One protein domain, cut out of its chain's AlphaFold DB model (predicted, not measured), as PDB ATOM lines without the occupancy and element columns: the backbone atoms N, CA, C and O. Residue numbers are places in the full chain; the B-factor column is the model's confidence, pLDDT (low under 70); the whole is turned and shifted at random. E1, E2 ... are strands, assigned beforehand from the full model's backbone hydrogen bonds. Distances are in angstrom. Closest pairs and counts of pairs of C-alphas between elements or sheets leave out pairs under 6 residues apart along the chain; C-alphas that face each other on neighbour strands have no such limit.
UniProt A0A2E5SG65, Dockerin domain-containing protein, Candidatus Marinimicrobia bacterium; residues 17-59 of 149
ATOM      1  N   ILE A  17     133.591  84.768 223.164       93.62
ATOM      2  CA  ILE A  17     133.966  86.126 222.789       93.62
ATOM      3  C   ILE A  17     133.905  86.230 221.279       93.62
ATOM      4  O   ILE A  17     134.519  85.446 220.554       93.62
ATOM      5  N   TYR A  18     133.160  87.219 220.822       93.38
ATOM      6  CA  TYR A  18     132.960  87.500 219.419       93.38
ATOM      7  C   TYR A  18     133.570  88.849 219.103       93.38
ATOM      8  O   TYR A  18     133.076  89.876 219.561       93.38
ATOM      9  N   GLU A  19     134.625  88.834 218.303       92.12
ATOM     10  CA  GLU A  19     135.228  90.052 217.783       92.12
ATOM     11  C   GLU A  19     134.463  90.511 216.541       92.12
ATOM     12  O   GLU A  19     134.188  89.746 215.613       92.12
ATOM     13  N   TYR A  20     134.098  91.782 216.549       89.19
ATOM     14  CA  TYR A  20     133.557  92.514 215.426       89.19
ATOM     15  C   TYR A  20     134.673  93.343 214.806       89.19
ATOM     16  O   TYR A  20     135.274  94.193 215.467       89.19
ATOM     17  N   ASP A  21     134.885  93.117 213.516       89.06
ATOM     18  CA  ASP A  21     135.771  93.909 212.683       89.06
ATOM     19  C   ASP A  21     135.006  94.388 211.441       89.06
ATOM     20  O   ASP A  21     134.297  93.618 210.785       89.06
ATOM     21  N   CYS A  22     135.080  95.689 211.152       87.25
ATOM     22  CA  CYS A  22     134.415  96.281 210.000       87.25
ATOM     23  C   CYS A  22     135.368  96.337 208.802       87.25
ATOM     24  O   CYS A  22     136.096  97.315 208.625       87.25
ATOM     25  N   ASP A  23     135.250  95.355 207.906       86.50
ATOM     26  CA  ASP A  23     136.048  95.241 206.669       86.50
ATOM     27  C   ASP A  23     135.765  96.335 205.606       86.50
ATOM     28  O   ASP A  23     136.245  96.267 204.470       86.50
ATOM     29  N   ILE A  24     134.939  97.343 205.912       84.75
ATOM     30  CA  ILE A  24     134.563  98.395 204.959       84.75
ATOM     31  C   ILE A  24     135.561  99.553 205.038       84.75
ATOM     32  O   ILE A  24     135.521 100.374 205.954       84.75
ATOM     33  N   GLY A  25     136.410  99.680 204.018       87.44
ATOM     34  CA  GLY A  25     137.376 100.778 203.924       87.44
ATOM     35  C   GLY A  25     138.329 100.794 205.123       87.44
ATOM     36  O   GLY A  25     138.848  99.756 205.506       87.44
ATOM     37  N   ASN A  26     138.535 101.968 205.725       89.19
ATOM     38  CA  ASN A  26     139.417 102.134 206.886       89.19
ATOM     39  C   ASN A  26     138.629 102.183 208.209       89.19
ATOM     40  O   ASN A  26     139.106 102.756 209.183       89.19
ATOM     41  N   HIS A  27     137.400 101.662 208.255       87.44
ATOM     42  CA  HIS A  27     136.556 101.734 209.451       87.44
ATOM     43  C   HIS A  27     137.184 101.020 210.653       87.44
ATOM     44  O   HIS A  27     137.236 101.601 211.736       87.44
ATOM     45  N   ALA A  28     137.719  99.814 210.452       88.88
ATOM     46  CA  ALA A  28     138.483  99.083 211.461       88.88
ATOM     47  C   ALA A  28     139.673  99.899 211.996       88.88
ATOM     48  O   ALA A  28     139.811 100.101 213.201       88.88
ATOM     49  N   GLU A  29     140.482 100.465 211.092       90.62
ATOM     50  CA  GLU A  29     141.624 101.334 211.429       90.62
ATOM     51  C   GLU A  29     141.195 102.630 212.141       90.62
ATOM     52  O   GLU A  29     141.966 103.220 212.896       90.62
ATOM     53  N   GLN A  30     139.957 103.075 211.916       91.50
ATOM     54  CA  GLN A  30     139.323 104.205 212.598       91.50
ATOM     55  C   GLN A  30     138.627 103.801 213.909       91.50
ATOM     56  O   GLN A  30     137.977 104.639 214.536       91.50
ATOM     57  N   GLY A  31     138.772 102.546 214.344       88.00
ATOM     58  CA  GLY A  31     138.270 102.050 215.622       88.00
ATOM     59  C   GLY A  31     136.842 101.507 215.585       88.00
ATOM     60  O   GLY A  31     136.245 101.340 216.643       88.00
ATOM     61  N   MET A  32     136.277 101.209 214.408       89.00
ATOM     62  CA  MET A  32     135.037 100.423 214.299       89.00
ATOM     63  C   MET A  32     135.314  98.927 214.494       89.00
ATOM     64  O   MET A  32     134.939  98.100 213.666       89.00
ATOM     65  N   THR A  33     135.980  98.600 215.594       91.88
ATOM     66  CA  THR A  33     136.158  97.244 216.101       91.88
ATOM     67  C   THR A  33     135.497  97.152 217.471       91.88
ATOM     68  O   THR A  33     135.261  98.163 218.139       91.88
ATOM     69  N   GLY A  34     135.144  95.951 217.904       90.75
ATOM     70  CA  GLY A  34     134.601  95.755 219.242       90.75
ATOM     71  C   GLY A  34     134.399  94.289 219.555       90.75
ATOM     72  O   GLY A  34     134.409  93.465 218.653       90.75
ATOM     73  N   SER A  35     134.165  93.972 220.820       92.81
ATOM     74  CA  SER A  35     133.912  92.605 221.253       92.81
ATOM     75  C   SER A  35     132.529  92.473 221.881       92.81
ATOM     76  O   SER A  35     131.998  93.400 222.500       92.81
ATOM     77  N   VAL A  36     131.925  91.304 221.706       92.81
ATOM     78  CA  VAL A  36     130.695  90.892 222.380       92.81
ATOM     79  C   VAL A  36     131.003  89.627 223.161       92.81
ATOM     80  O   VAL A  36     131.441  88.633 222.588       92.81
ATOM     81  N   ILE A  37     130.758  89.663 224.467       92.56
ATOM     82  CA  ILE A  37     130.884  88.498 225.343       92.56
ATOM     83  C   ILE A  37     129.492  87.907 225.548       92.56
ATOM     84  O   ILE A  37     128.552  88.621 225.906       92.56
ATOM     85  N   VAL A  38     129.361  86.609 225.297       95.19
ATOM     86  CA  VAL A  38     128.116  85.852 225.434       95.19
ATOM     87  C   VAL A  38     128.347  84.737 226.442       95.19
ATOM     88  O   VAL A  38     129.207  83.891 226.224       95.19
ATOM     89  N   GLY A  39     127.568  84.719 227.521       94.44
ATOM     90  CA  GLY A  39     127.767  83.788 228.635       94.44
ATOM     91  C   GLY A  39     128.838  84.248 229.626       94.44
ATOM     92  O   GLY A  39     129.398  85.340 229.498       94.44
ATOM     93  N   GLN A  40     129.097  83.418 230.631       95.38
ATOM     94  CA  GLN A  40     130.085  83.660 231.680       95.38
ATOM     95  C   GLN A  40     131.378  82.904 231.357       95.38
ATOM     96  O   GLN A  40     131.367  81.687 231.216       95.38
ATOM     97  N   GLY A  41     132.494  83.616 231.219       95.31
ATOM     98  CA  GLY A  41     133.797  83.002 230.955       95.31
ATOM     99  C   GLY A  41     134.653  82.902 232.217       95.31
ATOM    100  O   GLY A  41     134.675  83.849 233.005       95.31
ATOM    101  N   GLY A  42     135.398  81.805 232.360       96.00
ATOM    102  CA  GLY A  42     136.370  81.596 233.436       96.00
ATOM    103  C   GLY A  42     137.189  80.318 233.235       96.00
ATOM    104  O   GLY A  42     137.317  79.852 232.103       96.00
ATOM    105  N   CYS A  43     137.764  79.742 234.293       97.75
ATOM    106  CA  CYS A  43     138.531  78.501 234.168       97.75
ATOM    107  C   CYS A  43     137.617  77.264 234.092       97.75
ATOM    108  O   CYS A  43     136.820  77.017 234.993       97.75
ATOM    109  N   MET A  44     137.783  76.457 233.040       96.44
ATOM    110  CA  MET A  44     136.996  75.242 232.772       96.44
ATOM    111  C   MET A  44     137.755  73.937 233.089       96.44
ATOM    112  O   MET A  44     137.205  72.841 232.933       96.44
ATOM    113  N   ASP A  45     139.026  74.019 233.496       96.88
ATOM    114  CA  ASP A  45     139.825  72.844 233.862       96.88
ATOM    115  C   ASP A  45     139.492  72.395 235.286       96.88
ATOM    116  O   ASP A  45     139.735  73.124 236.237       96.88
ATOM    117  N   HIS A  46     138.990  71.169 235.443       96.12
ATOM    118  CA  HIS A  46     138.557  70.630 236.738       96.12
ATOM    119  C   HIS A  46     139.712  70.406 237.729       96.12
ATOM    120  O   HIS A  46     139.464  70.141 238.903       96.12
ATOM    121  N   ASN A  47     140.966  70.458 237.267       94.31
ATOM    122  CA  ASN A  47     142.147  70.338 238.123       94.31
ATOM    123  C   ASN A  47     142.675  71.698 238.599       94.31
ATOM    124  O   ASN A  47     143.635  71.737 239.371       94.31
ATOM    125  N   ALA A  48     142.096  72.801 238.126       97.25
ATOM    126  CA  ALA A  48     142.482  74.136 238.541       97.25
ATOM    127  C   ALA A  48     141.804  74.533 239.859       97.25
ATOM    128  O   ALA A  48     140.671  74.160 240.157       97.25
ATOM    129  N   CYS A  49     142.490  75.356 240.635       97.69
ATOM    130  CA  CYS A  49     142.035  75.917 241.898       97.69
ATOM    131  C   CYS A  49     140.953  76.983 241.741       97.69
ATOM    132  O   CYS A  49     140.173  77.200 242.665       97.69
ATOM    133  N   ASN A  50     140.896  77.634 240.582       96.38
ATOM    134  CA  ASN A  50     139.861  78.597 240.223       96.38
ATOM    135  C   ASN A  50     138.809  78.003 239.266       96.38
ATOM    136  O   ASN A  50     138.119  78.757 238.578       96.38
ATOM    137  N   TYR A  51     138.700  76.669 239.207       97.00
ATOM    138  CA  TYR A  51     137.644  75.981 238.470       97.00
ATOM    139  C   TYR A  51     136.260  76.340 239.018       97.00
ATOM    140  O   TYR A  51     136.030  76.277 240.228       97.00
ATOM    141  N   ASP A  52     135.331  76.640 238.117       96.44
ATOM    142  CA  ASP A  52     133.920  76.818 238.444       96.44
ATOM    143  C   ASP A  52     133.057  76.195 237.339       96.44
ATOM    144  O   ASP A  52     133.214  76.495 236.153       96.44
ATOM    145  N   GLU A  53     132.145  75.307 237.737       96.25
ATOM    146  CA  GLU A  53     131.229  74.622 236.822       96.25
ATOM    147  C   GLU A  53     130.120  75.537 236.281       96.25
ATOM    148  O   GLU A  53     129.445  75.166 235.320       96.25
ATOM    149  N   GLU A  54     129.930  76.724 236.869       95.75
ATOM    150  CA  GLU A  54     128.968  77.726 236.399       95.75
ATOM    151  C   GLU A  54     129.459  78.498 235.161       95.75
ATOM    152  O   GLU A  54     128.668  79.203 234.528       95.75
ATOM    153  N   PHE A  55     130.740  78.385 234.785       96.25
ATOM    154  CA  PHE A  55     131.257  79.018 233.574       96.25
ATOM    155  C   PHE A  55     130.825  78.281 232.299       96.25
ATOM    156  O   PHE A  55     130.801  77.057 232.207       96.25
ATOM    157  N   ASP A  56     130.518  79.061 231.266       95.94
ATOM    158  CA  ASP A  56     130.066  78.577 229.967       95.94
ATOM    159  C   ASP A  56     131.234  78.266 229.007       95.94
ATOM    160  O   ASP A  56     131.084  77.475 228.070       95.94
ATOM    161  N   PHE A  57     132.391  78.918 229.183       95.50
ATOM    162  CA  PHE A  57     133.564  78.767 228.311       95.50
ATOM    163  C   PHE A  57     134.878  79.171 228.997       95.50
ATOM    164  O   PHE A  57     134.886  79.965 229.940       95.50
ATOM    165  N   GLN A  58     136.004  78.659 228.475       96.12
ATOM    166  CA  GLN A  58     137.339  79.017 228.963       96.12
ATOM    167  C   GLN A  58     137.634  80.487 228.658       96.12
ATOM    168  O   GLN A  58     137.701  80.883 227.491       96.12
ATOM    169  N   TYR A  59     137.871  81.273 229.699       94.19
ATOM    170  CA  TYR A  59     138.302  82.658 229.592       94.19
ATOM    171  C   TYR A  59     139.233  83.033 230.739       94.19
ATOM    172  O   TYR A  59     138.942  82.763 231.899       94.19
TER     173      TYR A  59
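AT A GLANCE: This is residues 17 to 59 of the 149 residues of the protein "Dockerin domain-containing protein" of Candidatus Marinimicrobia bacterium (UniProt A0A2E5SG65). There is little regular structure here: a rod in which a hairpin of two strands, E1 and E2, is followed by a long loop, residues 39 to 59, that folds back on itself at the end away from the hairpin's turn. The printed part has 43 residues, with no named helix and two named strands, E1 then E2, antiparallel; the class is all strand, but the named strands hold only 11 residues. The whole is extended, with a radius of gyration of the C-alphas of 15.5 A and spans of 46 by 15 by 11 A.

IN THESE COORDINATES: E1, residues 17 to 21, begins at C-alpha 17 (133.966, 86.126, 222.789) and is 12.9 A long. E2, residues 33 to 38, is 16.8 A long and ends at C-alpha 38 (128.116, 85.852, 225.434).

HOW THE PARTS SIT: E1 and E2 form a hairpin, antiparallel at 158 degrees. C-alphas 19 and 35 face each other at 4.5 A. N 20 and O 34, 2.7 A apart, are within hydrogen-bond range. Residues 41 to 42 pair with 57 to 58, parallel.

THE WHOLE: The farthest C-alphas, Gly 25 and Asn 47, are 46.0 A apart. The link E1 to E2 is long, with 11 residues. The printed part has no cut, and no printed residue is under 70 in pLDDT.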